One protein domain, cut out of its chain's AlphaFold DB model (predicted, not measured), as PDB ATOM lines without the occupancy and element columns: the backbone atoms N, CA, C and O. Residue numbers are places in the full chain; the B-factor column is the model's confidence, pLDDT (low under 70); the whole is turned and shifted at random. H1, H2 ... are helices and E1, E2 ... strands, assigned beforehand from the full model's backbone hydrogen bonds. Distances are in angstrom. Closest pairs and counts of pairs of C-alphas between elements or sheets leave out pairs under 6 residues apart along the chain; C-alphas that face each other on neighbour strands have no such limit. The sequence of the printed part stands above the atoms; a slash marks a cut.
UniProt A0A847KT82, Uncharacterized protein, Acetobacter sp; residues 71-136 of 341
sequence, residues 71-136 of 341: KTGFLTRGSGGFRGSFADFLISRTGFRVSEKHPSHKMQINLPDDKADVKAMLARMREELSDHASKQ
ATOM      1  N   LYS A  71     349.758 314.776 245.795       92.88
ATOM      2  CA  LYS A  71     350.169 315.016 247.184       92.88
ATOM      3  C   LYS A  71     351.062 316.253 247.273       92.88
ATOM      4  O   LYS A  71     352.266 316.184 247.040       92.88
ATOM      5  N   THR A  72     350.512 317.363 247.766       91.94
ATOM      6  CA  THR A  72     351.260 318.609 248.072       91.94
ATOM      7  C   THR A  72     352.384 318.420 249.099       91.94
ATOM      8  O   THR A  72     353.249 319.281 249.263       91.94
ATOM      9  N   GLY A  73     352.413 317.273 249.786       90.25
ATOM     10  CA  GLY A  73     353.528 316.860 250.630       90.25
ATOM     11  C   GLY A  73     354.865 316.802 249.888       90.25
ATOM     12  O   GLY A  73     355.868 317.113 250.508       90.25
ATOM     13  N   PHE A  74     354.898 316.474 248.592       90.50
ATOM     14  CA  PHE A  74     356.146 316.505 247.814       90.50
ATOM     15  C   PHE A  74     356.675 317.931 247.608       90.50
ATOM     16  O   PHE A  74     357.881 318.136 247.646       90.50
ATOM     17  N   LEU A  75     355.783 318.918 247.468       92.50
ATOM     18  CA  LEU A  75     356.152 320.327 247.274       92.50
ATOM     19  C   LEU A  75     356.557 321.011 248.589       92.50
ATOM     20  O   LEU A  75     357.432 321.868 248.610       92.50
ATOM     21  N   THR A  76     355.907 320.626 249.691       89.19
ATOM     22  CA  THR A  76     356.045 321.271 251.014       89.19
ATOM     23  C   THR A  76     356.992 320.542 251.967       89.19
ATOM     24  O   THR A  76     357.178 320.975 253.105       89.19
ATOM     25  N   ARG A  77     357.558 319.405 251.547       79.69
ATOM     26  CA  ARG A  77     358.643 318.716 252.253       79.69
ATOM     27  C   ARG A  77     359.967 319.053 251.579       79.69
ATOM     28  O   ARG A  77     360.044 319.289 250.379       79.69
ATOM     29  N   GLY A  78     361.015 319.049 252.375       66.62
ATOM     30  CA  GLY A  78     362.370 319.351 251.959       66.62
ATOM     31  C   GLY A  78     363.112 319.639 253.234       66.62
ATOM     32  O   GLY A  78     362.660 320.474 254.014       66.62
ATOM     33  N   SER A  79     364.161 318.875 253.480       56.97
ATOM     34  CA  SER A  79     364.883 318.947 254.732       56.97
ATOM     35  C   SER A  79     365.421 320.370 254.947       56.97
ATOM     36  O   SER A  79     365.338 320.829 256.074       56.97
ATOM     37  N   GLY A  80     365.717 321.138 253.878       63.16
ATOM     38  CA  GLY A  80     366.118 322.555 253.948       63.16
ATOM     39  C   GLY A  80     365.061 323.651 253.921       63.16
ATOM     40  O   GLY A  80     365.410 324.825 253.834       63.16
ATOM     41  N   GLY A  81     363.776 323.307 254.023       83.44
ATOM     42  CA  GLY A  81     362.718 324.318 254.024       83.44
ATOM     43  C   GLY A  81     362.684 325.125 252.723       83.44
ATOM     44  O   GLY A  81     363.032 324.610 251.657       83.44
ATOM     45  N   PHE A  82     362.186 326.357 252.797       89.69
ATOM     46  CA  PHE A  82     362.224 327.345 251.716       89.69
ATOM     47  C   PHE A  82     361.976 328.730 252.307       89.69
ATOM     48  O   PHE A  82     361.044 328.875 253.099       89.69
ATOM     49  N   ARG A  83     362.732 329.739 251.871       91.75
ATOM     50  CA  ARG A  83     362.492 331.137 252.240       91.75
ATOM     51  C   ARG A  83     362.486 332.027 251.003       91.75
ATOM     52  O   ARG A  83     363.454 332.048 250.254       91.75
ATOM     53  N   GLY A  84     361.407 332.781 250.808       94.19
ATOM     54  CA  GLY A  84     361.268 333.692 249.670       94.19
ATOM     55  C   GLY A  84     359.813 333.954 249.310       94.19
ATOM     56  O   GLY A  84     358.910 333.690 250.105       94.19
ATOM     57  N   SER A  85     359.568 334.459 248.099       96.62
ATOM     58  CA  SER A  85     358.197 334.659 247.626       96.62
ATOM     59  C   SER A  85     357.524 333.335 247.244       96.62
ATOM     60  O   SER A  85     358.176 332.354 246.882       96.62
ATOM     61  N   PHE A  86     356.193 333.304 247.268       96.25
ATOM     62  CA  PHE A  86     355.421 332.167 246.770       96.25
ATOM     63  C   PHE A  86     355.664 331.903 245.273       96.25
ATOM     64  O   PHE A  86     355.649 330.748 244.845       96.25
ATOM     65  N   ALA A  87     355.932 332.942 244.473       96.62
ATOM     66  CA  ALA A  87     356.319 332.765 243.076       96.62
ATOM     67  C   ALA A  87     357.658 332.021 242.942       96.62
ATOM     68  O   ALA A  87     357.737 331.038 242.204       96.62
ATOM     69  N   ASP A  88     358.672 332.417 243.714       95.19
ATOM     70  CA  ASP A  88     359.981 331.748 243.736       95.19
ATOM     71  C   ASP A  88     359.872 330.308 244.256       95.19
ATOM     72  O   ASP A  88     360.550 329.397 243.776       95.19
ATOM     73  N   PHE A  89     358.964 330.064 245.202       95.62
ATOM     74  CA  PHE A  89     358.655 328.722 245.685       95.62
ATOM     75  C   PHE A  89     358.089 327.827 244.582       95.62
ATOM     76  O   PHE A  89     358.565 326.707 244.387       95.62
ATOM     77  N   LEU A  90     357.091 328.304 243.833       95.81
ATOM     78  CA  LEU A  90     356.510 327.530 242.736       95.81
ATOM     79  C   LEU A  90     357.544 327.251 241.646       95.81
ATOM     80  O   LEU A  90     357.655 326.106 241.200       95.81
ATOM     81  N   ILE A  91     358.352 328.250 241.287       94.94
ATOM     82  CA  ILE A  91     359.438 328.073 240.324       94.94
ATOM     83  C   ILE A  91     360.430 327.033 240.849       94.94
ATOM     84  O   ILE A  91     360.684 326.053 240.160       94.94
ATOM     85  N   SER A  92     360.938 327.163 242.074       91.75
ATOM     86  CA  SER A  92     361.954 326.245 242.608       91.75
ATOM     87  C   SER A  92     361.461 324.796 242.727       91.75
ATOM     88  O   SER A  92     362.205 323.869 242.403       91.75
ATOM     89  N   ARG A  93     360.200 324.572 243.126       91.94
ATOM     90  CA  ARG A  93     359.645 323.222 243.344       91.94
ATOM     91  C   ARG A  93     359.045 322.576 242.112       91.94
ATOM     92  O   ARG A  93     359.003 321.350 242.052       91.94
ATOM     93  N   THR A  94     358.551 323.377 241.171       94.00
ATOM     94  CA  THR A  94     357.779 322.861 240.034       94.00
ATOM     95  C   THR A  94     358.234 323.361 238.673       94.00
ATOM     96  O   THR A  94     357.850 322.779 237.665       94.00
ATOM     97  N   GLY A  95     359.013 324.441 238.611       94.50
ATOM     98  CA  GLY A  95     359.284 325.176 237.376       94.50
ATOM     99  C   GLY A  95     358.092 326.009 236.882       94.50
ATOM    100  O   GLY A  95     358.199 326.682 235.859       94.50
ATOM    101  N   PHE A  96     356.956 325.993 237.588       95.94
ATOM    102  CA  PHE A  96     355.769 326.758 237.222       95.94
ATOM    103  C   PHE A  96     355.945 328.241 237.551       95.94
ATOM    104  O   PHE A  96     356.273 328.608 238.681       95.94
ATOM    105  N   ARG A  97     355.669 329.104 236.570       95.50
ATOM    106  CA  ARG A  97     355.687 330.561 236.732       95.50
ATOM    107  C   ARG A  97     354.270 331.074 236.935       95.50
ATOM    108  O   ARG A  97     353.479 331.120 235.999       95.50
ATOM    109  N   VAL A  98     353.968 331.485 238.161       94.25
ATOM    110  CA  VAL A  98     352.695 332.133 238.485       94.25
ATOM    111  C   VAL A  98     352.666 333.576 237.970       94.25
ATOM    112  O   VAL A  98     353.661 334.295 238.034       94.25
ATOM    113  N   SER A  99     351.504 334.015 237.482       93.69
ATOM    114  CA  SER A  99     351.282 335.385 237.001       93.69
ATOM    115  C   SER A  99     351.610 336.438 238.065       93.69
ATOM    116  O   SER A  99     351.254 336.276 239.232       93.69
ATOM    117  N   GLU A 100     352.221 337.556 237.662       93.88
ATOM    118  CA  GLU A 100     352.462 338.739 238.516       93.88
ATOM    119  C   GLU A 100     351.188 339.327 239.127       93.88
ATOM    120  O   GLU A 100     351.232 339.953 240.183       93.88
ATOM    121  N   LYS A 101     350.040 339.087 238.487       93.06
ATOM    122  CA  LYS A 101     348.730 339.546 238.961       93.06
ATOM    123  C   LYS A 101     348.103 338.611 239.998       93.06
ATOM    124  O   LYS A 101     347.066 338.952 240.561       93.06
ATOM    125  N   HIS A 102     348.675 337.427 240.230       92.44
ATOM    126  CA  HIS A 102     348.128 336.482 241.199       92.44
ATOM    127  C   HIS A 102     348.240 337.062 242.624       92.44
ATOM    128  O   HIS A 102     349.327 337.511 242.997       92.44
ATOM    129  N   PRO A 103     347.182 337.009 243.462       92.06
ATOM    130  CA  PRO A 103     347.178 337.657 244.781       92.06
ATOM    131  C   PRO A 103     348.331 337.230 245.695       92.06
ATOM    132  O   PRO A 103     348.838 338.025 246.480       92.06
ATOM    133  N   SER A 104     348.770 335.975 245.577       93.19
ATOM    134  CA  SER A 104     349.868 335.432 246.381       93.19
ATOM    135  C   SER A 104     351.255 335.613 245.760       93.19
ATOM    136  O   SER A 104     352.213 335.209 246.397       93.19
ATOM    137  N   HIS A 105     351.414 336.197 244.563       94.62
ATOM    138  CA  HIS A 105     352.698 336.197 243.838       94.62
ATOM    139  C   HIS A 105     353.882 336.665 244.704       94.62
ATOM    140  O   HIS A 105     354.898 335.982 244.791       94.62
ATOM    141  N   LYS A 106     353.732 337.812 245.381       96.00
ATOM    142  CA  LYS A 106     354.783 338.425 246.216       96.00
ATOM    143  C   LYS A 106     354.716 338.025 247.695       96.00
ATOM    144  O   LYS A 106     355.514 338.525 248.489       96.00
ATOM    145  N   MET A 107     353.767 337.166 248.077       95.56
ATOM    146  CA  MET A 107     353.597 336.736 249.466       95.56
ATOM    147  C   MET A 107     354.858 336.008 249.925       95.56
ATOM    148  O   MET A 107     355.300 335.072 249.263       95.56
ATOM    149  N   GLN A 108     355.443 336.464 251.029       96.56
ATOM    150  CA  GLN A 108     356.610 335.816 251.614       96.56
ATOM    151  C   GLN A 108     356.180 334.548 252.336       96.56
ATOM    152  O   GLN A 108     355.151 334.544 253.011       96.56
ATOM    153  N   ILE A 109     356.970 333.494 252.173       94.25
ATOM    154  CA  ILE A 109     356.770 332.219 252.844       94.25
ATOM    155  C   ILE A 109     358.084 331.751 253.471       94.25
ATOM    156  O   ILE A 109     359.175 331.991 252.941       94.25
ATOM    157  N   ASN A 110     357.959 331.040 254.583       93.62
ATOM    158  CA  ASN A 110     359.035 330.394 255.305       93.62
ATOM    159  C   ASN A 110     358.606 328.968 255.671       93.62
ATOM    160  O   ASN A 110     357.827 328.749 256.595       93.62
ATOM    161  N   LEU A 111     359.083 327.970 254.931       91.00
ATOM    162  CA  LEU A 111     358.865 326.565 255.278       91.00
ATOM    163  C   LEU A 111     359.952 326.091 256.252       91.00
ATOM    164  O   LEU A 111     361.125 326.382 256.020       91.00
ATOM    165  N   PRO A 112     359.595 325.300 257.284       90.56
ATOM    166  CA  PRO A 112     358.324 324.580 257.442       90.56
ATOM    167  C   PRO A 112     357.195 325.345 258.156       90.56
ATOM    168  O   PRO A 112     356.090 324.804 258.220       90.56
ATOM    169  N   ASP A 113     357.446 326.547 258.670       91.75
ATOM    170  CA  ASP A 113     356.516 327.281 259.541       91.75
ATOM    171  C   ASP A 113     355.180 327.588 258.840       91.75
ATOM    172  O   ASP A 113     354.110 327.256 259.351       91.75
ATOM    173  N   ASP A 114     355.231 328.059 257.593       93.62
ATOM    174  CA  ASP A 114     354.052 328.483 256.820       93.62
ATOM    175  C   ASP A 114     353.380 327.332 256.049       93.62
ATOM    176  O   ASP A 114     352.648 327.522 255.074       93.62
ATOM    177  N   LYS A 115     353.628 326.079 256.442       92.75
ATOM    178  CA  LYS A 115     353.192 324.901 255.673       92.75
ATOM    179  C   LYS A 115     351.680 324.817 255.471       92.75
ATOM    180  O   LYS A 115     351.242 324.307 254.436       92.75
ATOM    181  N   ALA A 116     350.883 325.246 256.448       92.75
ATOM    182  CA  ALA A 116     349.425 325.248 256.331       92.75
ATOM    183  C   ALA A 116     348.959 326.253 255.266       92.75
ATOM    184  O   ALA A 116     348.199 325.885 254.366       92.75
ATOM    185  N   ASP A 117     349.501 327.468 255.304       93.44
ATOM    186  CA  ASP A 117     349.165 328.540 254.367       93.44
ATOM    187  C   ASP A 117     349.628 328.215 252.951       93.44
ATOM    188  O   ASP A 117     348.865 328.359 251.993       93.44
ATOM    189  N   VAL A 118     350.837 327.663 252.805       94.81
ATOM    190  CA  VAL A 118     351.351 327.198 251.510       94.81
ATOM    191  C   VAL A 118     350.455 326.112 250.922       94.81
ATOM    192  O   VAL A 118     350.148 326.149 249.732       94.81
ATOM    193  N   LYS A 119     349.959 325.168 251.731       94.25
ATOM    194  CA  LYS A 119     348.998 324.166 251.243       94.25
ATOM    195  C   LYS A 119     347.687 324.793 250.776       94.25
ATOM    196  O   LYS A 119     347.160 324.354 249.755       94.25
ATOM    197  N   ALA A 120     347.172 325.794 251.487       93.31
ATOM    198  CA  ALA A 120     345.965 326.508 251.077       93.31
ATOM    199  C   ALA A 120     346.185 327.295 249.772       93.31
ATOM    200  O   ALA A 120     345.328 327.273 248.889       93.31
ATOM    201  N   MET A 121     347.354 327.925 249.606       94.69
ATOM    202  CA  MET A 121     347.754 328.583 248.357       94.69
ATOM    203  C   MET A 121     347.830 327.596 247.189       94.69
ATOM    204  O   MET A 121     347.222 327.837 246.151       94.69
ATOM    205  N   LEU A 122     348.496 326.453 247.379       95.06
ATOM    206  CA  LEU A 122     348.588 325.391 246.371       95.06
ATOM    207  C   LEU A 122     347.210 324.834 245.982       95.06
ATOM    208  O   LEU A 122     346.982 324.526 244.816       95.06
ATOM    209  N   ALA A 123     346.282 324.719 246.937       93.50
ATOM    210  CA  ALA A 123     344.931 324.231 246.668       93.50
ATOM    211  C   ALA A 123     344.139 325.167 245.738       93.50
ATOM    212  O   ALA A 123     343.385 324.676 244.900       93.50
ATOM    213  N   ARG A 124     344.343 326.489 245.840       93.31
ATOM    214  CA  ARG A 124     343.701 327.481 244.954       93.31
ATOM    215  C   ARG A 124     344.188 327.409 243.507       93.31
ATOM    216  O   ARG A 124     343.457 327.818 242.620       93.31
ATOM    217  N   MET A 125     345.382 326.866 243.279       93.75
ATOM    218  CA  MET A 125     346.004 326.737 241.955       93.75
ATOM    219  C   MET A 125     346.054 325.284 241.469       93.75
ATOM    220  O   MET A 125     346.863 324.929 240.613       93.75
ATOM    221  N   ARG A 126     345.229 324.405 242.048       93.56
ATOM    222  CA  ARG A 126     345.316 322.959 241.815       93.56
ATOM    223  C   ARG A 126     345.213 322.590 240.336       93.56
ATOM    224  O   ARG A 126     345.945 321.709 239.903       93.56
ATOM    225  N   GLU A 127     344.307 323.217 239.590       94.00
ATOM    226  CA  GLU A 127     344.087 322.892 238.175       94.00
ATOM    227  C   GLU A 127     345.303 323.262 237.320       94.00
ATOM    228  O   GLU A 127     345.846 322.408 236.623       94.00
ATOM    229  N   GLU A 128     345.800 324.491 237.462       95.62
ATOM    230  CA  GLU A 128     346.983 325.001 236.754       95.62
ATOM    231  C   GLU A 128     348.237 324.176 237.066       95.62
ATOM    232  O   GLU A 128     348.985 323.783 236.167       95.62
ATOM    233  N   LEU A 129     348.450 323.863 238.348       96.06
ATOM    234  CA  LEU A 129     349.583 323.056 238.785       96.06
ATOM    235  C   LEU A 129     349.458 321.603 238.328       96.06
ATOM    236  O   LEU A 129     350.477 320.981 238.037       96.06
ATOM    237  N   SER A 130     348.242 321.058 238.259       94.94
ATOM    238  CA  SER A 130     348.017 319.707 237.748       94.94
ATOM    239  C   SER A 130     348.305 319.629 236.251       94.94
ATOM    240  O   SER A 130     348.999 318.706 235.841       94.94
ATOM    241  N   ASP A 131     347.839 320.593 235.449       96.06
ATOM    242  CA  ASP A 131     348.131 320.647 234.007       96.06
ATOM    243  C   ASP A 131     349.640 320.779 233.744       96.06
ATOM    244  O   ASP A 131     350.221 320.027 232.955       96.06
ATOM    245  N   HIS A 132     350.312 321.676 234.474       97.06
ATOM    246  CA  HIS A 132     351.767 321.809 234.399       97.06
ATOM    247  C   HIS A 132     352.487 320.516 234.794       97.06
ATOM    248  O   HIS A 132     353.369 320.047 234.074       97.06
ATOM    249  N   ALA A 133     352.100 319.902 235.914       96.38
ATOM    250  CA  ALA A 133     352.737 318.686 236.398       96.38
ATOM    251  C   ALA A 133     352.503 317.488 235.466       96.38
ATOM    252  O   ALA A 133     353.423 316.697 235.267       96.38
ATOM    253  N   SER A 134     351.330 317.376 234.834       94.75
ATOM    254  CA  SER A 134     351.062 316.358 233.812       94.75
ATOM    255  C   SER A 134     352.032 316.469 232.635       94.75
ATOM    256  O   SER A 134     352.593 315.457 232.220       94.75
ATOM    257  N   LYS A 135     352.321 317.688 232.159       95.62
ATOM    258  CA  LYS A 135     353.323 317.913 231.100       95.62
ATOM    259  C   LYS A 135     354.726 317.499 231.546       95.62
ATOM    260  O   LYS A 135     355.444 316.863 230.778       95.62
ATOM    261  N   GLN A 136     355.105 317.800 232.791       96.19
ATOM    262  CA  GLN A 136     356.408 317.395 233.334       96.19
ATOM    263  C   GLN A 136     356.539 315.873 233.498       96.19
ATOM    264  O   GLN A 136     357.617 315.328 233.275       96.19
TER     265      GLN A 136
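What this domain is: This is residues 71 to 136 of the 341 residues of an uncharacterized protein of Acetobacter sp (UniProt A0A847KT82). Helix H2 lies nearest the middle of a small rounded domain, with a two-stranded ribbon, E1 and E2, near its first residues and the helices H1, H3 and H4 set round it with few close contacts. H3 and H4 follow each other as an L, and residues 95 to 107 form a long loop that leads from H2 back to E2. The printed part has 66 residues with four named helices and two named strands, in the order H1, E1, H2, E2, H3, H4. The sheet has the order E1 - E2 and is antiparallel, and the class is mostly helix. The whole is compact, with a radius of gyration of the C-alphas of 10.9 A, and the C-alphas span 28 by 25 by 18 A along the three main axes.

How they stand to each other: H1, residues 73 to 76, comes first, and a tight link of five residues joins it to the strand E1, residues 82 to 85. With no residue between, E1 is followed by H2, residues 86 to 94. The closest C-alphas of E1 and H2 are those of Phe 82 and Phe 89, 7.1 A apart. H1 and H2 are close but not clearly touching, with the C-alphas of Leu 75 and Arg 93 closest at 6.0 A. A long link of 13 residues leads to the strand E2, residues 108 to 111. E1 and E2 are antiparallel neighbours, with 168 degrees between their N-to-C directions. Across this pair N 109 and O 84 are 2.8 A apart and N 111 and O 82 are also 2.8 A apart, both within hydrogen-bond range. The closest C-alphas of H2 and E2 are those of Phe 86 and Gln 108, 6.2 A apart. A tight link of three residues leads from E2 to H3, residues 115 to 124. H1 and H3 only just touch, with 3 pairs of C-alphas within 8 A, the closest being those of Thr 76 and Lys 115 at 6.6 A. H2 and H3 are close but not clearly touching, about perpendicular at 83 degrees, with the C-alphas of Phe 86 and Val 118 closest at 8.0 A. After one residue follows H4, residues 126 to 136, about perpendicular to H3 at 87 degrees. H3 and H4 are close but not clearly touching, and their closest C-alphas are those of Leu 122 and Leu 129, 8.0 A apart. H2 and H4 are close but not clearly touching, with the C-alphas of Thr 94 and Ala 133 closest at 7.5 A. They run the same way at a steep tilt of 36 degrees, only just past shallow. H4 is apart from H1, E1 and E2, and H3 is apart from E1. In H2, H3 and H4 every O i to N i+4 pair is within hydrogen-bond range; H1 is too short for such a pair, and its one O i to N i+3 pair is not within range.

Where its parts are: H1 begins at C-alpha 73, at (353.528, 316.860, 250.630), and measures 5.1 A from first to last C-alpha. E1 measures 9.3 A, H2 11.7 A and E2 10.2 A. H2 begins at C-alpha 86, at (355.421, 332.167, 246.770). H3 measures 14.5 A. H4, the longest helix with 11 residues, measures 15.0 A and ends at C-alpha 136, at (356.408, 317.395, 233.334).

The domain as a whole: The two C-alphas farthest apart are those of Ser 79 and Lys 101, 30.6 A. The printed part has no cut. The link from H2 to E2 is long, and the other links between named elements are tight. The mean pLDDT of the printed part is 92.1, and residues 78 to 80 are under 70.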